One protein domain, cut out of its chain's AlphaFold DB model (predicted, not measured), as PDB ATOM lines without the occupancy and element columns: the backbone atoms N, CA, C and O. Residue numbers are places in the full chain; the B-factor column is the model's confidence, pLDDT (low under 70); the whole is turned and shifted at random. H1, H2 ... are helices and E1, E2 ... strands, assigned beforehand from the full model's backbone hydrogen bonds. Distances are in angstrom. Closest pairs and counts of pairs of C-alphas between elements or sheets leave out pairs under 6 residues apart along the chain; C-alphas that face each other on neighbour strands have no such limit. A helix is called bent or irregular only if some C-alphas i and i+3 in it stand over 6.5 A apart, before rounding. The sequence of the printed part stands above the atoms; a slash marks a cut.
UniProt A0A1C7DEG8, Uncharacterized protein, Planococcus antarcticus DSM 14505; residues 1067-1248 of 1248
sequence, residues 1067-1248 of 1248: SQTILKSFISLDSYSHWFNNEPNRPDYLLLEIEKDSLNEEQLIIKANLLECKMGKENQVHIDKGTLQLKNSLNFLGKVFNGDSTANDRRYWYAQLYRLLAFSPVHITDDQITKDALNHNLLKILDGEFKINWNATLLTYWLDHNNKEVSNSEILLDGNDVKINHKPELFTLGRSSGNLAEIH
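What this domain is: This is residues 1067 to 1248 of the 1248 residues of an uncharacterized protein of Planococcus antarcticus DSM 14505 (UniProt A0A1C7DEG8). A twisted sheet is built on two long strands side by side, E3 and E4, with the long helix H3 packed along them on one face. E1 and E2 widen the sheet beside the earlier part of E3, E6 and E5 beside the later part of E4; the helical hairpin of H4 and H5 packs near the E1 and E2 side, and a tail, residues 1238 to 1248, sticks out. The printed part has 182 residues, with five named helices and six named strands in the order E1 H1 E2 H2 E3 H3 H4 H5 E4 E5 E6. The mixed sheet runs E1 E2 E3 E4 E6 E5, and the class is mixed, helices and strands. The whole is only just compact, close to loose, with a radius of gyration of the C-alphas of 18.9 A and spans of 55 by 39 by 27 A.

Where its parts are: E1, residues 1069 to 1076, begins with C-alpha 1069 at (140.320, 133.316, 153.111) and is 20.2 A long. H1, residues 1077 to 1084, is irregular: C-alphas 1079 and 1082 are 8.2 A apart. E2, residues 1093 to 1099, is 19.9 A long, and H2 is residues 1100 to 1104. E3, residues 1108 to 1120, is 39.0 A long. H3, residues 1124 to 1144, begins with C-alpha 1124 at (164.058, 159.533, 151.473) and is 30.2 A long. H4, residues 1154 to 1166, is 18.2 A long, and H5, residues 1176 to 1187, is 17.0 A long. E4, residues 1194 to 1206, is 38.0 A long. E5 is residues 1217 to 1219, and E6, residues 1228 to 1234, 19.1 A long, ends with C-alpha 1234 at (149.872, 159.334, 144.390).

How they stand to each other: E1 and E2 are antiparallel at 170 degrees, with N 1073 and O 1096 2.8 A apart, within hydrogen-bond range. E2 and E3 are antiparallel at 150 degrees, with N 1095 and O 1113 at 2.9 A. E3 and E4 are parallel at 15 degrees, with N 1199 and O 1112 at 2.8 A. E4 and E6 are parallel at 31 degrees, with N 1231 and O 1202 at 2.9 A. The hairpin E5 and E6 is antiparallel at 144 degrees, with N 1219 and O 1228 at 2.8 A. E3, H3 H4 H5 and E4 form a strand-helix-strand unit, two parallel neighbour strands with helices between them along the chain. H3, H4 and H5 on one face of the sheet make two layers, helices and sheet. H3 has a height over the sheet of 9.0 A and runs along the strands, at 14 degrees to E4 on the local plane; its closest C-alphas to E3 are those of Gly 1130 and Glu 1116, 6.0 A apart. H2, over none of the strands, is on the opposite face from H3. H1 only grazes the sheet, with residues 1077 to 1079. H4 and H5 form a helical hairpin and touch at a shallow tilt of 20 degrees, opposite ways, the closest C-alphas being those of Tyr 1162 and Leu 1186, 6.6 A apart. H2 and H5 only just touch, with 3 pairs of C-alphas within 8 A, the closest those of Leu 1103 and Asn 1185 at 6.4 A. Every O i to N i+4 pair is within hydrogen-bond range in H3 and H4, and 7 of 8 in H5; H1 has 0 of 4 but 3 of 5 O i to N i+3 pairs, and H2 0 of 1 but 2 of 2.

The domain as a whole: The C-alphas farthest apart, those of Asn 1152 and Ser 1241, are 62.0 A apart. The printed part has no cut, no link is long, and residue 1248 is the chain's last. The mean pLDDT of the printed part is 79.5; residues 1085 to 1088, 1169 to 1174, 1209 to 1215, 1221 to 1225 and 1234 to 1248 are under 70.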
ATOM      1  N   SER A1067     137.852 134.236 148.143       71.00
ATOM      2  CA  SER A1067     137.060 132.997 148.251       71.00
ATOM      3  C   SER A1067     137.729 131.872 149.058       71.00
ATOM      4  O   SER A1067     137.059 130.902 149.403       71.00
ATOM      5  N   GLN A1068     139.040 131.966 149.307       80.56
ATOM      6  CA  GLN A1068     139.827 130.989 150.074       80.56
ATOM      7  C   GLN A1068     140.173 131.459 151.493       80.56
ATOM      8  O   GLN A1068     140.622 130.651 152.305       80.56
ATOM      9  N   THR A1069     139.971 132.740 151.810       83.50
ATOM     10  CA  THR A1069     140.320 133.316 153.111       83.50
ATOM     11  C   THR A1069     139.211 133.015 154.114       83.50
ATOM     12  O   THR A1069     138.061 133.387 153.897       83.50
ATOM     13  N   ILE A1070     139.551 132.348 155.219       81.88
ATOM     14  CA  ILE A1070     138.598 132.005 156.292       81.88
ATOM     15  C   ILE A1070     138.737 132.909 157.519       81.88
ATOM     16  O   ILE A1070     137.820 133.003 158.330       81.88
ATOM     17  N   LEU A1071     139.885 133.573 157.665       84.31
ATOM     18  CA  LEU A1071     140.138 134.563 158.703       84.31
ATOM     19  C   LEU A1071     141.032 135.654 158.117       84.31
ATOM     20  O   LEU A1071     142.053 135.345 157.507       84.31
ATOM     21  N   LYS A1072     140.643 136.914 158.322       85.19
ATOM     22  CA  LYS A1072     141.420 138.110 157.975       85.19
ATOM     23  C   LYS A1072     141.317 139.103 159.130       85.19
ATOM     24  O   LYS A1072     140.211 139.465 159.521       85.19
ATOM     25  N   SER A1073     142.455 139.503 159.691       85.31
ATOM     26  CA  SER A1073     142.538 140.409 160.840       85.31
ATOM     27  C   SER A1073     143.495 141.553 160.541       85.31
ATOM     28  O   SER A1073     144.682 141.321 160.316       85.31
ATOM     29  N   PHE A1074     142.984 142.786 160.530       86.06
ATOM     30  CA  PHE A1074     143.780 143.997 160.334       86.06
ATOM     31  C   PHE A1074     143.933 144.742 161.661       86.06
ATOM     32  O   PHE A1074     142.957 145.224 162.238       86.06
ATOM     33  N   ILE A1075     145.160 144.780 162.176       87.31
ATOM     34  CA  ILE A1075     145.443 145.122 163.571       87.31
ATOM     35  C   ILE A1075     146.325 146.360 163.628       87.31
ATOM     36  O   ILE A1075     147.391 146.401 163.018       87.31
ATOM     37  N   SER A1076     145.901 147.353 164.406       86.75
ATOM     38  CA  SER A1076     146.729 148.508 164.755       86.75
ATOM     39  C   SER A1076     147.727 148.119 165.839       86.75
ATOM     40  O   SER A1076     147.325 147.753 166.944       86.75
ATOM     41  N   LEU A1077     149.026 148.226 165.563       87.75
ATOM     42  CA  LEU A1077     150.064 147.901 166.550       87.75
ATOM     43  C   LEU A1077     150.190 148.969 167.648       87.75
ATOM     44  O   LEU A1077     150.838 148.735 168.669       87.75
ATOM     45  N   ASP A1078     149.525 150.114 167.488       81.00
ATOM     46  CA  ASP A1078     149.380 151.116 168.545       81.00
ATOM     47  C   ASP A1078     148.578 150.618 169.747       81.00
ATOM     48  O   ASP A1078     148.914 150.964 170.880       81.00
ATOM     49  N   SER A1079     147.573 149.775 169.514       81.69
ATOM     50  CA  SER A1079     146.740 149.181 170.569       81.69
ATOM     51  C   SER A1079     147.457 148.063 171.326       81.69
ATOM     52  O   SER A1079     146.986 147.613 172.360       81.69
ATOM     53  N   TYR A1080     148.621 147.634 170.829       84.88
ATOM     54  CA  TYR A1080     149.450 146.573 171.399       84.88
ATOM     55  C   TYR A1080     150.805 147.122 171.872       84.88
ATOM     56  O   TYR A1080     151.831 146.442 171.818       84.88
ATOM     57  N   SER A1081     150.840 148.372 172.353       78.88
ATOM     58  CA  SER A1081     152.080 149.013 172.823       78.88
ATOM     59  C   SER A1081     152.771 148.232 173.953       78.88
ATOM     60  O   SER A1081     154.001 148.277 174.068       78.88
ATOM     61  N   HIS A1082     152.004 147.460 174.733       80.31
ATOM     62  CA  HIS A1082     152.500 146.573 175.785       80.31
ATOM     63  C   HIS A1082     153.425 145.454 175.258       80.31
ATOM     64  O   HIS A1082     154.288 144.981 176.001       80.31
ATOM     65  N   TRP A1083     153.334 145.069 173.976       86.25
ATOM     66  CA  TRP A1083     154.281 144.129 173.353       86.25
ATOM     67  C   TRP A1083     155.683 144.722 173.205       86.25
ATOM     68  O   TRP A1083     156.675 144.001 173.314       86.25
ATOM     69  N   PHE A1084     155.768 146.036 173.006       81.00
ATOM     70  CA  PHE A1084     157.000 146.753 172.676       81.00
ATOM     71  C   PHE A1084     157.548 147.569 173.854       81.00
ATOM     72  O   PHE A1084     158.335 148.485 173.643       81.00
ATOM     73  N   ASN A1085     157.127 147.278 175.092       67.94
ATOM     74  CA  ASN A1085     157.473 148.060 176.291       67.94
ATOM     75  C   ASN A1085     157.205 149.571 176.128       67.94
ATOM     76  O   ASN A1085     157.945 150.391 176.664       67.94
ATOM     77  N   ASN A1086     156.165 149.941 175.372       57.91
ATOM     78  CA  ASN A1086     155.837 151.326 175.019       57.91
ATOM     79  C   ASN A1086     156.929 152.086 174.230       57.91
ATOM     80  O   ASN A1086     156.877 153.313 174.152       57.91
ATOM     81  N   GLU A1087     157.875 151.391 173.590       61.28
ATOM     82  CA  GLU A1087     158.871 152.007 172.705       61.28
ATOM     83  C   GLU A1087     158.216 152.530 171.402       61.28
ATOM     84  O   GLU A1087     157.331 151.869 170.838       61.28
ATOM     85  N   PRO A1088     158.639 153.700 170.880       57.59
ATOM     86  CA  PRO A1088     158.002 154.361 169.733       57.59
ATOM     87  C   PRO A1088     158.400 153.783 168.362       57.59
ATOM     88  O   PRO A1088     157.839 154.176 167.345       57.59
ATOM     89  N   ASN A1089     159.369 152.865 168.294       70.50
ATOM     90  CA  ASN A1089     159.962 152.399 167.033       70.50
ATOM     91  C   ASN A1089     159.300 151.114 166.494       70.50
ATOM     92  O   ASN A1089     159.975 150.109 166.264       70.50
ATOM     93  N   ARG A1090     157.972 151.141 166.342       83.19
ATOM     94  CA  ARG A1090     157.146 150.036 165.816       83.19
ATOM     95  C   ARG A1090     156.428 150.460 164.527       83.19
ATOM     96  O   ARG A1090     156.378 151.665 164.267       83.19
ATOM     97  N   PRO A1091     155.916 149.521 163.716       88.75
ATOM     98  CA  PRO A1091     155.187 149.826 162.507       88.75
ATOM     99  C   PRO A1091     153.723 150.140 162.834       88.75
ATOM    100  O   PRO A1091     153.258 149.882 163.947       88.75
ATOM    101  N   ASP A1092     152.982 150.644 161.858       88.88
ATOM    102  CA  ASP A1092     151.579 151.001 162.044       88.88
ATOM    103  C   ASP A1092     150.640 149.793 162.219       88.88
ATOM    104  O   ASP A1092     149.818 149.781 163.141       88.88
ATOM    105  N   TYR A1093     150.737 148.787 161.340       91.19
ATOM    106  CA  TYR A1093     149.745 147.710 161.259       91.19
ATOM    107  C   TYR A1093     150.347 146.313 161.064       91.19
ATOM    108  O   TYR A1093     151.435 146.136 160.512       91.19
ATOM    109  N   LEU A1094     149.577 145.308 161.477       92.19
ATOM    110  CA  LEU A1094     149.797 143.891 161.201       92.19
ATOM    111  C   LEU A1094     148.530 143.308 160.564       92.19
ATOM    112  O   LEU A1094     147.450 143.367 161.149       92.19
ATOM    113  N   LEU A1095     148.668 142.734 159.370       91.56
ATOM    114  CA  LEU A1095     147.613 141.970 158.706       91.56
ATOM    115  C   LEU A1095     147.886 140.475 158.883       91.56
ATOM    116  O   LEU A1095     148.956 140.010 158.490       91.56
ATOM    117  N   LEU A1096     146.927 139.739 159.449       92.06
ATOM    118  CA  LEU A1096     146.969 138.283 159.587       92.06
ATOM    119  C   LEU A1096     145.870 137.621 158.760       92.06
ATOM    120  O   LEU A1096     144.713 138.036 158.824       92.06
ATOM    121  N   GLU A1097     146.224 136.562 158.038       90.19
ATOM    122  CA  GLU A1097     145.295 135.794 157.212       90.19
ATOM    123  C   GLU A1097     145.500 134.284 157.380       90.19
ATOM    124  O   GLU A1097     146.632 133.797 157.464       90.19
ATOM    125  N   ILE A1098     144.388 133.545 157.390       90.44
ATOM    126  CA  ILE A1098     144.362 132.079 157.328       90.44
ATOM    127  C   ILE A1098     143.502 131.674 156.134       90.44
ATOM    128  O   ILE A1098     142.377 132.156 155.963       90.44
ATOM    129  N   GLU A1099     144.038 130.779 155.312       89.06
ATOM    130  CA  GLU A1099     143.345 130.211 154.157       89.06
ATOM    131  C   GLU A1099     142.761 128.836 154.486       89.06
ATOM    132  O   GLU A1099     143.228 128.131 155.381       89.06
ATOM    133  N   LYS A1100     141.728 128.441 153.741       85.75
ATOM    134  CA  LYS A1100     141.021 127.175 153.946       85.75
ATOM    135  C   LYS A1100     141.937 125.952 153.834       85.75
ATOM    136  O   LYS A1100     141.780 125.009 154.608       85.75
ATOM    137  N   ASP A1101     142.890 125.977 152.905       86.12
ATOM    138  CA  ASP A1101     143.816 124.863 152.666       86.12
ATOM    139  C   ASP A1101     144.718 124.589 153.881       86.12
ATOM    140  O   ASP A1101     145.012 123.431 154.179       86.12
ATOM    141  N   SER A1102     145.043 125.628 154.658       85.50
ATOM    142  CA  SER A1102     145.877 125.529 155.861       85.50
ATOM    143  C   SER A1102     145.227 124.733 156.998       85.50
ATOM    144  O   SER A1102     145.927 124.287 157.903       85.50
ATOM    145  N   LEU A1103     143.904 124.510 156.973       83.62
ATOM    146  CA  LEU A1103     143.206 123.713 157.994       83.62
ATOM    147  C   LEU A1103     143.499 122.207 157.906       83.62
ATOM    148  O   LEU A1103     143.238 121.484 158.870       83.62
ATOM    149  N   ASN A1104     143.998 121.735 156.760       82.56
ATOM    150  CA  ASN A1104     144.301 120.320 156.517       82.56
ATOM    151  C   ASN A1104     145.789 119.987 156.694       82.56
ATOM    152  O   ASN A1104     146.182 118.833 156.529       82.56
ATOM    153  N   GLU A1105     146.618 120.986 156.985       83.12
ATOM    154  CA  GLU A1105     148.052 120.807 157.159       83.12
ATOM    155  C   GLU A1105     148.396 120.291 158.562       83.12
ATOM    156  O   GLU A1105     147.634 120.450 159.521       83.12
ATOM    157  N   GLU A1106     149.567 119.661 158.698       86.38
ATOM    158  CA  GLU A1106     150.073 119.233 160.007       86.38
ATOM    159  C   GLU A1106     150.278 120.449 160.919       86.38
ATOM    160  O   GLU A1106     149.732 120.488 162.021       86.38
ATOM    161  N   GLN A1107     150.951 121.488 160.414       90.50
ATOM    162  CA  GLN A1107     151.117 122.776 161.089       90.50
ATOM    163  C   GLN A1107     150.140 123.816 160.539       90.50
ATOM    164  O   GLN A1107     149.888 123.865 159.337       90.50
ATOM    165  N   LEU A1108     149.630 124.698 161.401       92.69
ATOM    166  CA  LEU A1108     148.807 125.820 160.950       92.69
ATOM    167  C   LEU A1108     149.680 126.866 160.236       92.69
ATOM    168  O   LEU A1108     150.559 127.468 160.857       92.69
ATOM    169  N   ILE A1109     149.411 127.130 158.955       94.75
ATOM    170  CA  ILE A1109     150.051 128.230 158.219       94.75
ATOM    171  C   ILE A1109     149.277 129.536 158.431       94.75
ATOM    172  O   ILE A1109     148.083 129.623 158.149       94.75
ATOM    173  N   ILE A1110     149.990 130.573 158.874       94.75
ATOM    174  CA  ILE A1110     149.480 131.936 159.051       94.75
ATOM    175  C   ILE A1110     150.235 132.857 158.091       94.75
ATOM    176  O   ILE A1110     151.468 132.893 158.091       94.75
ATOM    177  N   LYS A1111     149.521 133.630 157.275       94.25
ATOM    178  CA  LYS A1111     150.133 134.691 156.462       94.25
ATOM    179  C   LYS A1111     150.141 135.982 157.272       94.25
ATOM    180  O   LYS A1111     149.098 136.389 157.773       94.25
ATOM    181  N   ALA A1112     151.305 136.613 157.405       94.94
ATOM    182  CA  ALA A1112     151.463 137.868 158.134       94.94
ATOM    183  C   ALA A1112     152.088 138.936 157.233       94.94
ATOM    184  O   ALA A1112     153.113 138.687 156.605       94.94
ATOM    185  N   ASN A1113     151.509 140.135 157.189       93.75
ATOM    186  CA  ASN A1113     152.090 141.287 156.500       93.75
ATOM    187  C   ASN A1113     152.229 142.464 157.473       93.75
ATOM    188  O   ASN A1113     151.225 142.993 157.955       93.75
ATOM    189  N   LEU A1114     153.470 142.861 157.764       94.12
ATOM    190  CA  LEU A1114     153.763 144.069 158.539       94.12
ATOM    191  C   LEU A1114     153.712 145.295 157.638       94.12
ATOM    192  O   LEU A1114     154.281 145.309 156.547       94.12
ATOM    193  N   LEU A1115     153.032 146.326 158.115       93.31
ATOM    194  CA  LEU A1115     152.639 147.471 157.316       93.31
ATOM    195  C   LEU A1115     153.063 148.758 158.005       93.31
ATOM    196  O   LEU A1115     152.680 149.013 159.143       93.31
ATOM    197  N   GLU A1116     153.819 149.574 157.282       93.44
ATOM    198  CA  GLU A1116     154.172 150.926 157.703       93.44
ATOM    199  C   GLU A1116     153.651 151.932 156.683       93.44
ATOM    200  O   GLU A1116     153.857 151.756 155.480       93.44
ATOM    201  N   CYS A1117     152.984 152.982 157.158       90.56
ATOM    202  CA  CYS A1117     152.319 153.965 156.317       90.56
ATOM    203  C   CYS A1117     152.923 155.356 156.546       90.56
ATOM    204  O   CYS A1117     152.782 155.958 157.608       90.56
ATOM    205  N   LYS A1118     153.549 155.939 155.520       89.38
ATOM    206  CA  LYS A1118     154.040 157.326 155.568       89.38
ATOM    207  C   LYS A1118     153.215 158.216 154.651       89.38
ATOM    208  O   LYS A1118     152.957 157.863 153.509       89.38
ATOM    209  N   MET A1119     152.840 159.398 155.130       86.62
ATOM    210  CA  MET A1119     152.159 160.413 154.327       86.62
ATOM    211  C   MET A1119     152.831 161.768 154.519       86.62
ATOM    212  O   MET A1119     153.102 162.195 155.645       86.62
ATOM    213  N   GLY A1120     153.111 162.448 153.412       84.50
ATOM    214  CA  GLY A1120     153.813 163.722 153.436       84.50
ATOM    215  C   GLY A1120     154.391 164.092 152.080       84.50
ATOM    216  O   GLY A1120     153.978 163.576 151.046       84.50
ATOM    217  N   LYS A1121     155.348 165.016 152.092       83.69
ATOM    218  CA  LYS A1121     156.141 165.328 150.903       83.69
ATOM    219  C   LYS A1121     157.155 164.224 150.640       83.69
ATOM    220  O   LYS A1121     157.658 163.630 151.597       83.69
ATOM    221  N   GLU A1122     157.458 163.974 149.373       84.75
ATOM    222  CA  GLU A1122     158.433 162.955 148.988       84.75
ATOM    223  C   GLU A1122     159.795 163.229 149.641       84.75
ATOM    224  O   GLU A1122     160.403 164.288 149.463       84.75
ATOM    225  N   ASN A1123     160.257 162.284 150.462       84.50
ATOM    226  CA  ASN A1123     161.521 162.402 151.180       84.50
ATOM    227  C   ASN A1123     162.081 161.017 151.524       84.50
ATOM    228  O   ASN A1123     161.406 160.214 152.176       84.50
ATOM    229  N   GLN A1124     163.345 160.777 151.168       88.25
ATOM    230  CA  GLN A1124     164.058 159.533 151.473       88.25
ATOM    231  C   GLN A1124     164.068 159.211 152.976       88.25
ATOM    232  O   GLN A1124     163.934 158.054 153.358       88.25
ATOM    233  N   VAL A1125     164.097 160.226 153.846       87.50
ATOM    234  CA  VAL A1125     164.050 160.042 155.308       87.50
ATOM    235  C   VAL A1125     162.780 159.307 155.757       87.50
ATOM    236  O   VAL A1125     162.820 158.560 156.734       87.50
ATOM    237  N   HIS A1126     161.645 159.496 155.073       86.62
ATOM    238  CA  HIS A1126     160.416 158.764 155.390       86.62
ATOM    239  C   HIS A1126     160.536 157.280 155.032       86.62
ATOM    240  O   HIS A1126     160.096 156.439 155.817       86.62
ATOM    241  N   ILE A1127     161.179 156.976 153.903       89.00
ATOM    242  CA  ILE A1127     161.437 155.607 153.446       89.00
ATOM    243  C   ILE A1127     162.409 154.909 154.400       89.00
ATOM    244  O   ILE A1127     162.117 153.809 154.871       89.00
ATOM    245  N   ASP A1128     163.515 155.565 154.755       89.19
ATOM    246  CA  ASP A1128     164.540 155.003 155.641       89.19
ATOM    247  C   ASP A1128     163.974 154.718 157.039       89.19
ATOM    248  O   ASP A1128     164.175 153.633 157.592       89.19
ATOM    249  N   LYS A1129     163.200 155.660 157.599       88.75
ATOM    250  CA  LYS A1129     162.527 155.471 158.893       88.75
ATOM    251  C   LYS A1129     161.521 154.325 158.850       88.75
ATOM    252  O   LYS A1129     161.549 153.479 159.740       88.75
ATOM    253  N   GLY A1130     160.672 154.276 157.820       89.81
ATOM    254  CA  GLY A1130     159.679 153.211 157.702       89.81
ATOM    255  C   GLY A1130     160.314 151.833 157.506       89.81
ATOM    256  O   GLY A1130     159.900 150.856 158.124       89.81
ATOM    257  N   THR A1131     161.401 151.771 156.735       89.94
ATOM    258  CA  THR A1131     162.213 150.560 156.551       89.94
ATOM    259  C   THR A1131     162.823 150.088 157.872       89.94
ATOM    260  O   THR A1131     162.783 148.896 158.177       89.94
ATOM    261  N   LEU A1132     163.352 151.009 158.687       88.88
ATOM    262  CA  LEU A1132     163.918 150.683 159.997       88.88
ATOM    263  C   LEU A1132     162.857 150.150 160.972       88.88
ATOM    264  O   LEU A1132     163.114 149.156 161.651       88.88
ATOM    265  N   GLN A1133     161.673 150.772 161.019       89.69
ATOM    266  CA  GLN A1133     160.545 150.303 161.837       89.69
ATOM    267  C   GLN A1133     160.141 148.877 161.437       89.69
ATOM    268  O   GLN A1133     160.108 147.987 162.286       89.69
ATOM    269  N   LEU A1134     159.940 148.626 160.138       91.56
ATOM    270  CA  LEU A1134     159.615 147.292 159.623       91.56
ATOM    271  C   LEU A1134     160.709 146.265 159.948       91.56
ATOM    272  O   LEU A1134     160.393 145.175 160.419       91.56
ATOM    273  N   LYS A1135     161.988 146.609 159.754       88.62
ATOM    274  CA  LYS A1135     163.123 145.719 160.055       88.62
ATOM    275  C   LYS A1135     163.161 145.329 161.532       88.62
ATOM    276  O   LYS A1135     163.267 144.147 161.856       88.62
ATOM    277  N   ASN A1136     163.072 146.313 162.425       87.00
ATOM    278  CA  ASN A1136     163.140 146.079 163.866       87.00
ATOM    279  C   ASN A1136     161.985 145.192 164.338       87.00
ATOM    280  O   ASN A1136     162.185 144.281 165.143       87.00
ATOM    281  N   SER A1137     160.787 145.419 163.804       88.25
ATOM    282  CA  SER A1137     159.602 144.659 164.188       88.25
ATOM    283  C   SER A1137     159.535 143.279 163.556       88.25
ATOM    284  O   SER A1137     159.108 142.359 164.242       88.25
ATOM    285  N   LEU A1138     160.018 143.092 162.323       89.62
ATOM    286  CA  LEU A1138     160.223 141.759 161.746       89.62
ATOM    287  C   LEU A1138     161.191 140.937 162.604       89.62
ATOM    288  O   LEU A1138     160.894 139.793 162.927       89.62
ATOM    289  N   ASN A1139     162.311 141.530 163.033       86.44
ATOM    290  CA  ASN A1139     163.277 140.847 163.896       86.44
ATOM    291  C   ASN A1139     162.667 140.468 165.252       86.44
ATOM    292  O   ASN A1139     162.910 139.377 165.764       86.44
ATOM    293  N   PHE A1140     161.876 141.368 165.841       89.00
ATOM    294  CA  PHE A1140     161.235 141.125 167.128       89.00
ATOM    295  C   PHE A1140     160.086 140.112 167.023       89.00
ATOM    296  O   PHE A1140     160.148 139.061 167.658       89.00
ATOM    297  N   LEU A1141     159.064 140.396 166.207       91.56
ATOM    298  CA  LEU A1141     157.876 139.552 166.055       91.56
ATOM    299  C   LEU A1141     158.199 138.214 165.394       91.56
ATOM    300  O   LEU A1141     157.653 137.199 165.807       91.56
ATOM    301  N   GLY A1142     159.133 138.181 164.443       90.88
ATOM    302  CA  GLY A1142     159.626 136.934 163.857       90.88
ATOM    303  C   GLY A1142     160.327 136.036 164.878       90.88
ATOM    304  O   GLY A1142     160.231 134.818 164.776       90.88
ATOM    305  N   LYS A1143     160.975 136.613 165.903       89.62
ATOM    306  CA  LYS A1143     161.566 135.853 167.014       89.62
ATOM    307  C   LYS A1143     160.504 135.344 167.992       89.62
ATOM    308  O   LYS A1143     160.585 134.193 168.415       89.62
ATOM    309  N   VAL A1144     159.552 136.194 168.390       91.56
ATOM    310  CA  VAL A1144     158.584 135.840 169.444       91.56
ATOM    311  C   VAL A1144     157.393 135.023 168.933       91.56
ATOM    312  O   VAL A1144     156.883 134.180 169.664       91.56
ATOM    313  N   PHE A1145     156.994 135.189 167.669       93.75
ATOM    314  CA  PHE A1145     155.988 134.363 166.989       93.75
ATOM    315  C   PHE A1145     156.634 133.286 166.110       93.75
ATOM    316  O   PHE A1145     156.289 133.109 164.941       93.75
ATOM    317  N   ASN A1146     157.586 132.564 166.693       92.44
ATOM    318  CA  ASN A1146     158.217 131.401 166.083       92.44
ATOM    319  C   ASN A1146     157.748 130.133 166.805       92.44
ATOM    320  O   ASN A1146     158.036 129.996 167.991       92.44
ATOM    321  N   GLY A1147     157.078 129.215 166.098       90.50
ATOM    322  CA  GLY A1147     156.611 127.937 166.653       90.50
ATOM    323  C   GLY A1147     157.734 127.055 167.219       90.50
ATOM    324  O   GLY A1147     157.515 126.326 168.188       90.50
ATOM    325  N   ASP A1148     158.961 127.219 166.713       90.62
ATOM    326  CA  ASP A1148     160.159 126.484 167.146       90.62
ATOM    327  C   ASP A1148     160.937 127.189 168.281       90.62
ATOM    328  O   ASP A1148     162.080 126.833 168.583       90.62
ATOM    329  N   SER A1149     160.365 128.224 168.909       89.25
ATOM    330  CA  SER A1149     161.055 129.004 169.943       89.25
ATOM    331  C   SER A1149     161.402 128.171 171.186       89.25
ATOM    332  O   SER A1149     160.602 127.388 171.703       89.25
ATOM    333  N   THR A1150     162.599 128.396 171.731       86.19
ATOM    334  CA  THR A1150     163.064 127.836 173.014       86.19
ATOM    335  C   THR A1150     163.099 128.865 174.143       86.19
ATOM    336  O   THR A1150     163.503 128.528 175.252       86.19
ATOM    337  N   ALA A1151     162.673 130.104 173.878       85.81
ATOM    338  CA  ALA A1151     162.665 131.175 174.871       85.81
ATOM    339  C   ALA A1151     161.737 130.847 176.051       85.81
ATOM    340  O   ALA A1151     160.661 130.265 175.855       85.81
ATOM    341  N   ASN A1152     162.114 131.280 177.259       86.31
ATOM    342  CA  ASN A1152     161.332 131.028 178.469       86.31
ATOM    343  C   ASN A1152     159.878 131.537 178.341       86.31
ATOM    344  O   ASN A1152     158.933 130.836 178.704       86.31
ATOM    345  N   ASP A1153     159.667 132.708 177.731       87.06
ATOM    346  CA  ASP A1153     158.362 133.367 177.575       87.06
ATOM    347  C   ASP A1153     157.572 132.986 176.304       87.06
ATOM    348  O   ASP A1153     156.514 133.559 176.047       87.06
ATOM    349  N   ARG A1154     158.005 131.995 175.514       89.06
ATOM    350  CA  ARG A1154     157.350 131.630 174.236       89.06
ATOM    351  C   ARG A1154     155.842 131.365 174.344       89.06
ATOM    352  O   ARG A1154     155.079 131.791 173.484       89.06
ATOM    353  N   ARG A1155     155.380 130.725 175.426       88.69
ATOM    354  CA  ARG A1155     153.956 130.410 175.628       88.69
ATOM    355  C   ARG A1155     153.097 131.643 175.845       88.69
ATOM    356  O   ARG A1155     151.936 131.645 175.446       88.69
ATOM    357  N   TYR A1156     153.669 132.694 176.433       90.06
ATOM    358  CA  TYR A1156     153.002 133.986 176.501       90.06
ATOM    359  C   TYR A1156     152.731 134.488 175.083       90.06
ATOM    360  O   TYR A1156     151.594 134.806 174.756       90.06
ATOM    361  N   TRP A1157     153.736 134.463 174.210       92.00
ATOM    362  CA  TRP A1157     153.588 134.917 172.827       92.00
ATOM    363  C   TRP A1157     152.658 134.037 171.990       92.00
ATOM    364  O   TRP A1157     151.872 134.565 171.205       92.00
ATOM    365  N   TYR A1158     152.663 132.721 172.203       91.94
ATOM    366  CA  TYR A1158     151.713 131.814 171.550       91.94
ATOM    367  C   TYR A1158     150.275 132.123 171.979       91.94
ATOM    368  O   TYR A1158     149.380 132.205 171.140       91.94
ATOM    369  N   ALA A1159     150.054 132.385 173.270       89.75
ATOM    370  CA  ALA A1159     148.751 132.801 173.773       89.75
ATOM    371  C   ALA A1159     148.321 134.174 173.222       89.75
ATOM    372  O   ALA A1159     147.152 134.346 172.879       89.75
ATOM    373  N   GLN A1160     149.247 135.131 173.080       91.62
ATOM    374  CA  GLN A1160     148.976 136.433 172.454       91.62
ATOM    375  C   GLN A1160     148.519 136.272 170.997       91.62
ATOM    376  O   GLN A1160     147.486 136.822 170.617       91.62
ATOM    377  N   LEU A1161     149.232 135.463 170.202       93.12
ATOM    378  CA  LEU A1161     148.867 135.174 168.813       93.12
ATOM    379  C   LEU A1161     147.522 134.435 168.713       93.12
ATOM    380  O   LEU A1161     146.679 134.804 167.896       93.12
ATOM    381  N   TYR A1162     147.295 133.436 169.571       90.44
ATOM    382  CA  TYR A1162     146.022 132.716 169.645       90.44
ATOM    383  C   TYR A1162     144.855 133.667 169.921       90.44
ATOM    384  O   TYR A1162     143.868 133.658 169.189       90.44
ATOM    385  N   ARG A1163     144.968 134.520 170.949       88.56
ATOM    386  CA  ARG A1163     143.918 135.481 171.328       88.56
ATOM    387  C   ARG A1163     143.639 136.483 170.217       88.56
ATOM    388  O   ARG A1163     142.476 136.768 169.948       88.56
ATOM    389  N   LEU A1164     144.688 136.976 169.563       88.12
ATOM    390  CA  LEU A1164     144.573 137.914 168.450       88.12
ATOM    391  C   LEU A1164     143.723 137.345 167.301       88.12
ATOM    392  O   LEU A1164     142.918 138.061 166.709       88.12
ATOM    393  N   LEU A1165     143.875 136.049 167.013       87.75
ATOM    394  CA  LEU A1165     143.095 135.344 165.993       87.75
ATOM    395  C   LEU A1165     141.699 134.950 166.502       87.75
ATOM    396  O   LEU A1165     140.724 135.115 165.773       87.75
ATOM    397  N   ALA A1166     141.579 134.492 167.751       83.94
ATOM    398  CA  ALA A1166     140.311 134.059 168.342       83.94
ATOM    399  C   ALA A1166     139.304 135.208 168.545       83.94
ATOM    400  O   ALA A1166     138.102 134.986 168.415       83.94
ATOM    401  N   PHE A1167     139.787 136.423 168.834       80.12
ATOM    402  CA  PHE A1167     138.976 137.641 168.997       80.12
ATOM    403  C   PHE A1167     138.969 138.556 167.767       80.12
ATOM    404  O   PHE A1167     138.387 139.645 167.809       80.12
ATOM    405  N   SER A1168     139.618 138.151 166.671       73.69
ATOM    406  CA  SER A1168     139.478 138.852 165.396       73.69
ATOM    407  C   SER A1168     137.988 138.944 165.035       73.69
ATOM    408  O   SER A1168     137.241 138.031 165.376       73.69
ATOM    409  N   PRO A1169     137.509 139.992 164.339       60.97
ATOM    410  CA  PRO A1169     136.194 139.954 163.706       60.97
ATOM    411  C   PRO A1169     136.217 138.844 162.648       60.97
ATOM    412  O   PRO A1169     136.627 139.047 161.507       60.97
ATOM    413  N   VAL A1170     135.916 137.619 163.070       55.19
ATOM    414  CA  VAL A1170     136.123 136.446 162.239       55.19
ATOM    415  C   VAL A1170     134.975 136.394 161.235       55.19
ATOM    416  O   VAL A1170     133.827 136.149 161.601       55.19
ATOM    417  N   HIS A1171     135.271 136.601 159.951       54.41
ATOM    418  CA  HIS A1171     134.362 136.210 158.874       54.41
ATOM    419  C   HIS A1171     134.385 134.691 158.719       54.41
ATOM    420  O   HIS A1171     134.905 134.132 157.758       54.41
ATOM    421  N   ILE A1172     133.824 134.015 159.713       57.44
ATOM    422  CA  ILE A1172     133.646 132.581 159.680       57.44
ATOM    423  C   ILE A1172     132.536 132.278 158.677       57.44
ATOM    424  O   ILE A1172     131.427 132.800 158.784       57.44
ATOM    425  N   THR A1173     132.821 131.394 157.727       57.00
ATOM    426  CA  THR A1173     131.805 130.776 156.867       57.00
ATOM    427  C   THR A1173     130.639 130.263 157.720       57.00
ATOM    428  O   THR A1173     130.887 129.727 158.795       57.00
ATOM    429  N   ASP A1174     129.385 130.304 157.270       59.81
ATOM    430  CA  ASP A1174     128.286 129.738 158.076       59.81
ATOM    431  C   ASP A1174     128.392 128.215 158.310       59.81
ATOM    432  O   ASP A1174     127.720 127.682 159.194       59.81
ATOM    433  N   ASP A1175     129.290 127.530 157.593       73.12
ATOM    434  CA  ASP A1175     129.588 126.106 157.734       73.12
ATOM    435  C   ASP A1175     130.199 125.749 159.103       73.12
ATOM    436  O   ASP A1175     131.288 126.196 159.472       73.12
ATOM    437  N   GLN A1176     129.493 124.901 159.853       73.50
ATOM    438  CA  GLN A1176     129.907 124.439 161.180       73.50
ATOM    439  C   GLN A1176     131.143 123.528 161.131       73.50
ATOM    440  O   GLN A1176     131.934 123.516 162.065       73.50
ATOM    441  N   ILE A1177     131.358 122.802 160.032       78.88
ATOM    442  CA  ILE A1177     132.509 121.898 159.909       78.88
ATOM    443  C   ILE A1177     133.804 122.708 159.803       78.88
ATOM    444  O   ILE A1177     134.759 122.456 160.536       78.88
ATOM    445  N   THR A1178     133.824 123.723 158.933       77.69
ATOM    446  CA  THR A1178     134.963 124.643 158.793       77.69
ATOM    447  C   THR A1178     135.236 125.397 160.102       77.69
ATOM    448  O   THR A1178     136.395 125.629 160.436       77.69
ATOM    449  N   LYS A1179     134.194 125.712 160.886       74.50
ATOM    450  CA  LYS A1179     134.311 126.298 162.237       74.50
ATOM    451  C   LYS A1179     135.027 125.399 163.216       74.50
ATOM    452  O   LYS A1179     136.019 125.806 163.812       74.50
ATOM    453  N   ASP A1180     134.514 124.189 163.383       76.75
ATOM    454  CA  ASP A1180     135.065 123.238 164.340       76.75
ATOM    455  C   ASP A1180     136.516 122.902 163.955       76.75
ATOM    456  O   ASP A1180     137.391 122.839 164.820       76.75
ATOM    457  N   ALA A1181     136.795 122.808 162.649       82.06
ATOM    458  CA  ALA A1181     138.142 122.650 162.116       82.06
ATOM    459  C   ALA A1181     139.049 123.860 162.405       82.06
ATOM    460  O   ALA A1181     140.191 123.660 162.816       82.06
ATOM    461  N   LEU A1182     138.573 125.099 162.227       83.19
ATOM    462  CA  LEU A1182     139.332 126.308 162.568       83.19
ATOM    463  C   LEU A1182     139.620 126.369 164.070       83.19
ATOM    464  O   LEU A1182     140.771 126.542 164.458       83.19
ATOM    465  N   ASN A1183     138.608 126.160 164.914       80.12
ATOM    466  CA  ASN A1183     138.750 126.175 166.370       80.12
ATOM    467  C   ASN A1183     139.770 125.138 166.845       80.12
ATOM    468  O   ASN A1183     140.617 125.444 167.683       80.12
ATOM    469  N   HIS A1184     139.717 123.928 166.283       80.69
ATOM    470  CA  HIS A1184     140.688 122.882 166.574       80.69
ATOM    471  C   HIS A1184     142.100 123.257 166.101       80.69
ATOM    472  O   HIS A1184     143.055 123.113 166.859       80.69
ATOM    473  N   ASN A1185     142.244 123.792 164.883       86.56
ATOM    474  CA  ASN A1185     143.549 124.170 164.338       86.56
ATOM    475  C   ASN A1185     144.164 125.396 165.026       86.56
ATOM    476  O   ASN A1185     145.381 125.453 165.147       86.56
ATOM    477  N   LEU A1186     143.376 126.354 165.524       87.94
ATOM    478  CA  LEU A1186     143.923 127.478 166.291       87.94
ATOM    479  C   LEU A1186     144.604 127.003 167.582       87.94
ATOM    480  O   LEU A1186     145.607 127.591 167.976       87.94
ATOM    481  N   LEU A1187     144.129 125.919 168.215       84.50
ATOM    482  CA  LEU A1187     144.779 125.362 169.412       84.50
ATOM    483  C   LEU A1187     146.219 124.898 169.137       84.50
ATOM    484  O   LEU A1187     147.047 124.992 170.040       84.50
ATOM    485  N   LYS A1188     146.555 124.523 167.891       87.19
ATOM    486  CA  LYS A1188     147.931 124.182 167.484       87.19
ATOM    487  C   LYS A1188     148.932 125.305 167.766       87.19
ATOM    488  O   LYS A1188     150.104 125.033 168.014       87.19
ATOM    489  N   ILE A1189     148.482 126.564 167.785       90.44
ATOM    490  CA  ILE A1189     149.331 127.715 168.122       90.44
ATOM    491  C   ILE A1189     149.906 127.570 169.535       90.44
ATOM    492  O   ILE A1189     151.086 127.835 169.750       90.44
ATOM    493  N   LEU A1190     149.091 127.114 170.489       86.81
ATOM    494  CA  LEU A1190     149.472 126.972 171.897       86.81
ATOM    495  C   LEU A1190     150.528 125.875 172.107       86.81
ATOM    496  O   LEU A1190     151.331 125.964 173.039       86.81
ATOM    497  N   ASP A1191     150.557 124.897 171.201       83.50
ATOM    498  CA  ASP A1191     151.509 123.785 171.178       83.50
ATOM    499  C   ASP A1191     152.760 124.080 170.317       83.50
ATOM    500  O   ASP A1191     153.663 123.247 170.226       83.50
ATOM    501  N   GLY A1192     152.847 125.269 169.705       88.75
ATOM    502  CA  GLY A1192     153.940 125.645 168.798       88.75
ATOM    503  C   GLY A1192     153.847 125.008 167.404       88.75
ATOM    504  O   GLY A1192     154.773 125.126 166.609       88.75
ATOM    505  N   GLU A1193     152.734 124.353 167.070       90.94
ATOM    506  CA  GLU A1193     152.507 123.657 165.797       90.94
ATOM    507  C   GLU A1193     151.967 124.612 164.713       90.94
ATOM    508  O   GLU A1193     150.922 124.387 164.091       90.94
ATOM    509  N   PHE A1194     152.680 125.714 164.480       94.06
ATOM    510  CA  PHE A1194     152.315 126.728 163.491       94.06
ATOM    511  C   PHE A1194     153.539 127.312 162.785       94.06
ATOM    512  O   PHE A1194     154.652 127.305 163.311       94.06
ATOM    513  N   LYS A1195     153.312 127.879 161.600       95.19
ATOM    514  CA  LYS A1195     154.324 128.597 160.826       95.19
ATOM    515  C   LYS A1195     153.766 129.919 160.321       95.19
ATOM    516  O   LYS A1195     152.654 129.970 159.800       95.19
ATOM    517  N   ILE A1196     154.562 130.982 160.434       94.94
ATOM    518  CA  ILE A1196     154.212 132.297 159.894       94.94
ATOM    519  C   ILE A1196     154.986 132.566 158.606       94.94
ATOM    520  O   ILE A1196     156.218 132.553 158.587       94.94
ATOM    521  N   ASN A1197     154.250 132.866 157.541       94.56
ATOM    522  CA  ASN A1197     154.795 133.375 156.292       94.56
ATOM    523  C   ASN A1197     154.792 134.907 156.346       94.56
ATOM    524  O   ASN A1197     153.751 135.539 156.154       94.56
ATOM    525  N   TRP A1198     155.956 135.484 156.648       93.06
ATOM    526  CA  TRP A1198     156.139 136.922 156.829       93.06
ATOM    527  C   TRP A1198     156.311 137.671 155.506       93.06
ATOM    528  O   TRP A1198     157.136 137.312 154.670       93.06
ATOM    529  N   ASN A1199     155.587 138.778 155.382       93.31
ATOM    530  CA  ASN A1199     155.752 139.823 154.382       93.31
ATOM    531  C   ASN A1199     155.907 141.177 155.091       93.31
ATOM    532  O   ASN A1199     155.450 141.356 156.225       93.31
ATOM    533  N   ALA A1200     156.527 142.141 154.416       93.25
ATOM    534  CA  ALA A1200     156.548 143.524 154.871       93.25
ATOM    535  C   ALA A1200     156.263 144.479 153.716       93.25
ATOM    536  O   ALA A1200     156.770 144.313 152.604       93.25
ATOM    537  N   THR A1201     155.442 145.487 153.984       94.31
ATOM    538  CA  THR A1201     154.984 146.455 152.993       94.31
ATOM    539  C   THR A1201     155.128 147.866 153.552       94.31
ATOM    540  O   THR A1201     154.604 148.184 154.618       94.31
ATOM    541  N   LEU A1202     155.831 148.723 152.814       93.44
ATOM    542  CA  LEU A1202     155.925 150.151 153.094       93.44
ATOM    543  C   LEU A1202     154.993 150.889 152.130       93.44
ATOM    544  O   LEU A1202     155.247 150.912 150.925       93.44
ATOM    545  N   LEU A1203     153.926 151.483 152.658       92.38
ATOM    546  CA  LEU A1203     153.001 152.327 151.906       92.38
ATOM    547  C   LEU A1203     153.412 153.786 152.074       92.38
ATOM    548  O   LEU A1203     153.511 154.286 153.198       92.38
ATOM    549  N   THR A1204     153.653 154.480 150.967       90.19
ATOM    550  CA  THR A1204     153.958 155.913 150.994       90.19
ATOM    551  C   THR A1204     152.936 156.690 150.180       90.19
ATOM    552  O   THR A1204     152.628 156.330 149.053       90.19
ATOM    553  N   TYR A1205     152.392 157.758 150.759       87.94
ATOM    554  CA  TYR A1205     151.395 158.622 150.135       87.94
ATOM    555  C   TYR A1205     151.981 160.025 149.966       87.94
ATOM    556  O   TYR A1205     152.075 160.795 150.933       87.94
ATOM    557  N   TRP A1206     152.406 160.348 148.744       86.31
ATOM    558  CA  TRP A1206     153.109 161.599 148.448       86.31
ATOM    559  C   TRP A1206     152.144 162.724 148.066       86.31
ATOM    560  O   TRP A1206     151.302 162.566 147.181       86.31
ATOM    561  N   LEU A1207     152.289 163.874 148.730       80.31
ATOM    562  CA  LEU A1207     151.428 165.052 148.554       80.31
ATOM    563  C   LEU A1207     151.893 166.010 147.443       80.31
ATOM    564  O   LEU A1207     151.124 166.874 147.029       80.31
ATOM    565  N   ASP A1208     153.147 165.911 146.998       75.12
ATOM    566  CA  ASP A1208     153.802 166.861 146.084       75.12
ATOM    567  C   ASP A1208     154.430 166.216 144.835       75.12
ATOM    568  O   ASP A1208     155.139 166.881 144.075       75.12
ATOM    569  N   HIS A1209     154.144 164.937 144.589       62.81
ATOM    570  CA  HIS A1209     154.702 164.207 143.458       62.81
ATOM    571  C   HIS A1209     153.945 164.534 142.155       62.81
ATOM    572  O   HIS A1209     152.732 164.357 142.052       62.81
ATOM    573  N   ASN A1210     154.668 165.048 141.152       54.19
ATOM    574  CA  ASN A1210     154.094 165.610 139.915       54.19
ATOM    575  C   ASN A1210     154.093 164.645 138.708       54.19
ATOM    576  O   ASN A1210     153.614 165.018 137.633       54.19
ATOM    577  N   ASN A1211     154.631 163.430 138.851       56.69
ATOM    578  CA  ASN A1211     154.634 162.411 137.793       56.69
ATOM    579  C   ASN A1211     153.362 161.550 137.855       56.69
ATOM    580  O   ASN A1211     152.803 161.355 138.926       56.69
ATOM    581  N   LYS A1212     152.890 161.042 136.705       53.34
ATOM    582  CA  LYS A1212     151.637 160.259 136.601       53.34
ATOM    583  C   LYS A1212     151.747 158.803 137.078       53.34
ATOM    584  O   LYS A1212     150.715 158.183 137.293       53.34
ATOM    585  N   GLU A1213     152.958 158.271 137.219       56.44
ATOM    586  CA  GLU A1213     153.220 156.895 137.651       56.44
ATOM    587  C   GLU A1213     154.355 156.897 138.678       56.44
ATOM    588  O   GLU A1213     155.367 157.574 138.472       56.44
ATOM    589  N   VAL A1214     154.193 156.128 139.757       66.00
ATOM    590  CA  VAL A1214     155.256 155.844 140.728       66.00
ATOM    591  C   VAL A1214     155.500 154.342 140.721       66.00
ATOM    592  O   VAL A1214     154.565 153.550 140.803       66.00
ATOM    593  N   SER A1215     156.752 153.931 140.534       68.69
ATOM    594  CA  SER A1215     157.103 152.518 140.407       68.69
ATOM    595  C   SER A1215     157.248 151.859 141.777       68.69
ATOM    596  O   SER A1215     158.019 152.344 142.608       68.69
ATOM    597  N   ASN A1216     156.594 150.712 141.969       81.56
ATOM    598  CA  ASN A1216     156.861 149.822 143.100       81.56
ATOM    599  C   ASN A1216     158.340 149.411 143.116       81.56
ATOM    600  O   ASN A1216     158.934 149.151 142.067       81.56
ATOM    601  N   SER A1217     158.923 149.310 144.308       82.38
ATOM    602  CA  SER A1217     160.314 148.889 144.491       82.38
ATOM    603  C   SER A1217     160.430 147.860 145.611       82.38
ATOM    604  O   SER A1217     159.750 147.974 146.628       82.38
ATOM    605  N   GLU A1218     161.328 146.892 145.460       85.12
ATOM    606  CA  GLU A1218     161.697 145.968 146.536       85.12
ATOM    607  C   GLU A1218     162.938 146.494 147.264       85.12
ATOM    608  O   GLU A1218     163.957 146.783 146.635       85.12
ATOM    609  N   ILE A1219     162.865 146.596 148.590       82.44
ATOM    610  CA  ILE A1219     164.001 146.938 149.449       82.44
ATOM    611  C   ILE A1219     164.477 145.646 150.118       82.44
ATOM    612  O   ILE A1219     163.722 144.982 150.834       82.44
ATOM    613  N   LEU A1220     165.733 145.276 149.862       77.19
ATOM    614  CA  LEU A1220     166.375 144.120 150.485       77.19
ATOM    615  C   LEU A1220     166.792 144.468 151.917       77.19
ATOM    616  O   LEU A1220     167.423 145.498 152.152       77.19
ATOM    617  N   LEU A1221     166.449 143.599 152.865       68.56
ATOM    618  CA  LEU A1221     166.889 143.710 154.250       68.56
ATOM    619  C   LEU A1221     168.140 142.860 154.468       68.56
ATOM    620  O   LEU A1221     168.114 141.649 154.258       68.56
ATOM    621  N   ASP A1222     169.219 143.471 154.956       58.75
ATOM    622  CA  ASP A1222     170.406 142.721 155.375       58.75
ATOM    623  C   ASP A1222     170.044 141.717 156.481       58.75
ATOM    624  O   ASP A1222     169.614 142.119 157.569       58.75
ATOM    625  N   GLY A1223     170.249 140.426 156.203       59.50
ATOM    626  CA  GLY A1223     170.111 139.335 157.171       59.50
ATOM    627  C   GLY A1223     168.711 138.731 157.333       59.50
ATOM    628  O   GLY A1223     168.558 137.889 158.211       59.50
ATOM    629  N   ASN A1224     167.716 139.113 156.518       60.72
ATOM    630  CA  ASN A1224     166.383 138.488 156.501       60.72
ATOM    631  C   ASN A1224     166.005 138.019 155.089       60.72
ATOM    632  O   ASN A1224     166.196 138.748 154.119       60.72
ATOM    633  N   ASP A1225     165.367 136.849 154.988       68.94
ATOM    634  CA  ASP A1225     164.819 136.324 153.721       68.94
ATOM    635  C   ASP A1225     163.549 137.075 153.256       68.94
ATOM    636  O   ASP A1225     163.045 136.852 152.154       68.94
ATOM    637  N   VAL A1226     163.023 137.982 154.089       78.94
ATOM    638  CA  VAL A1226     161.825 138.789 153.813       78.94
ATOM    639  C   VAL A1226     162.219 140.110 153.152       78.94
ATOM    640  O   VAL A1226     162.982 140.899 153.712       78.94
ATOM    641  N   LYS A1227     161.651 140.385 151.974       84.50
ATOM    642  CA  LYS A1227     161.814 141.659 151.258       84.50
ATOM    643  C   LYS A1227     160.733 142.661 151.666       84.50
ATOM    644  O   LYS A1227     159.581 142.274 151.857       84.50
ATOM    645  N   ILE A1228     161.084 143.946 151.746       86.38
ATOM    646  CA  ILE A1228     160.097 145.018 151.937       86.38
ATOM    647  C   ILE A1228     159.581 145.462 150.570       86.38
ATOM    648  O   ILE A1228     160.337 145.970 149.741       86.38
ATOM    649  N   ASN A1229     158.276 145.320 150.362       90.06
ATOM    650  CA  ASN A1229     157.585 145.831 149.185       90.06
ATOM    651  C   ASN A1229     157.215 147.299 149.419       90.06
ATOM    652  O   ASN A1229     156.269 147.597 150.149       90.06
ATOM    653  N   HIS A1230     157.956 148.226 148.818       90.00
ATOM    654  CA  HIS A1230     157.616 149.644 148.847       90.00
ATOM    655  C   HIS A1230     156.631 149.959 147.716       90.00
ATOM    656  O   HIS A1230     156.953 149.813 146.533       90.00
ATOM    657  N   LYS A1231     155.424 150.370 148.112       87.50
ATOM    658  CA  LYS A1231     154.305 150.732 147.238       87.50
ATOM    659  C   LYS A1231     154.004 152.226 147.402       87.50
ATOM    660  O   LYS A1231     153.278 152.600 148.328       87.50
ATOM    661  N   PRO A1232     154.616 153.081 146.575       82.25
ATOM    662  CA  PRO A1232     154.322 154.500 146.581       82.25
ATOM    663  C   PRO A1232     153.038 154.801 145.806       82.25
ATOM    664  O   PRO A1232     152.872 154.388 144.662       82.25
ATOM    665  N   GLU A1233     152.155 155.573 146.423       77.62
ATOM    666  CA  GLU A1233     150.860 155.970 145.885       77.62
ATOM    667  C   GLU A1233     150.774 157.493 145.746       77.62
ATOM    668  O   GLU A1233     151.245 158.272 146.585       77.62
ATOM    669  N   LEU A1234     150.132 157.926 144.661       65.94
ATOM    670  CA  LEU A1234     149.872 159.334 144.390       65.94
ATOM    671  C   LEU A1234     148.602 159.778 145.093       65.94
ATOM    672  O   LEU A1234     147.496 159.381 144.720       65.94
ATOM    673  N   PHE A1235     148.731 160.708 146.034       60.97
ATOM    674  CA  PHE A1235     147.561 161.361 146.598       60.97
ATOM    675  C   PHE A1235     147.115 162.517 145.689       60.97
ATOM    676  O   PHE A1235     147.434 163.685 145.916       60.97
ATOM    677  N   THR A1236     146.395 162.201 144.607       49.81
ATOM    678  CA  THR A1236     145.864 163.215 143.678       49.81
ATOM    679  C   THR A1236     144.506 163.740 144.143       49.81
ATOM    680  O   THR A1236     143.461 163.139 143.914       49.81
ATOM    681  N   LEU A1237     144.496 164.922 144.761       45.16
ATOM    682  CA  LEU A1237     143.266 165.667 145.044       45.16
ATOM    683  C   LEU A1237     143.060 166.768 143.999       45.16
ATOM    684  O   LEU A1237     143.626 167.853 144.098       45.16
ATOM    685  N   GLY A1238     142.217 166.495 143.002       34.09
ATOM    686  CA  GLY A1238     141.521 167.533 142.237       34.09
ATOM    687  C   GLY A1238     142.367 168.387 141.284       34.09
ATOM    688  O   GLY A1238     142.562 169.582 141.498       34.09
ATOM    689  N   ARG A1239     142.714 167.823 140.124       29.38
ATOM    690  CA  ARG A1239     142.756 168.575 138.853       29.38
ATOM    691  C   ARG A1239     141.898 167.879 137.796       29.38
ATOM    692  O   ARG A1239     142.360 167.526 136.720       29.38
ATOM    693  N   SER A1240     140.617 167.724 138.093       27.30
ATOM    694  CA  SER A1240     139.587 167.623 137.064       27.30
ATOM    695  C   SER A1240     138.314 168.257 137.603       27.30
ATOM    696  O   SER A1240     137.717 167.837 138.589       27.30
ATOM    697  N   SER A1241     137.926 169.352 136.967       30.64
ATOM    698  CA  SER A1241     136.572 169.871 137.027       30.64
ATOM    699  C   SER A1241     135.591 168.756 136.644       30.64
ATOM    700  O   SER A1241     135.575 168.349 135.485       30.64
ATOM    701  N   GLY A1242     134.788 168.298 137.607       30.42
ATOM    702  CA  GLY A1242     133.585 167.490 137.382       30.42
ATOM    703  C   GLY A1242     133.794 165.976 137.296       30.42
ATOM    704  O   GLY A1242     133.881 165.441 136.199       30.42
ATOM    705  N   ASN A1243     133.834 165.297 138.449       26.09
ATOM    706  CA  ASN A1243     133.039 164.093 138.765       26.09
ATOM    707  C   ASN A1243     133.556 163.452 140.063       26.09
ATOM    708  O   ASN A1243     134.529 162.708 140.071       26.09
ATOM    709  N   LEU A1244     132.854 163.718 141.165       28.20
ATOM    710  CA  LEU A1244     133.011 163.074 142.478       28.20
ATOM    711  C   LEU A1244     132.294 161.703 142.521       28.20
ATOM    712  O   LEU A1244     131.673 161.353 143.516       28.20
ATOM    713  N   ALA A1245     132.330 160.944 141.419       27.58
ATOM    714  CA  ALA A1245     131.537 159.721 141.247       27.58
ATOM    715  C   ALA A1245     132.354 158.415 141.200       27.58
ATOM    716  O   ALA A1245     131.752 157.359 141.083       27.58
ATOM    717  N   GLU A1246     133.687 158.449 141.308       28.41
ATOM    718  CA  GLU A1246     134.527 157.230 141.228       28.41
ATOM    719  C   GLU A1246     135.221 156.848 142.550       28.41
ATOM    720  O   GLU A1246     136.116 156.012 142.570       28.41
ATOM    721  N   ILE A1247     134.783 157.413 143.681       32.28
ATOM    722  CA  ILE A1247     135.085 156.880 145.028       32.28
ATOM    723  C   ILE A1247     133.768 156.665 145.797       32.28
ATOM    724  O   ILE A1247     133.658 156.987 146.980       32.28
ATOM    725  N   HIS A1248     132.756 156.155 145.092       25.78
ATOM    726  CA  HIS A1248     131.510 155.639 145.653       25.78
ATOM    727  C   HIS A1248     131.307 154.191 145.235       25.78
ATOM    728  O   HIS A1248     131.560 153.893 144.046       25.78
TER     729      HIS A1248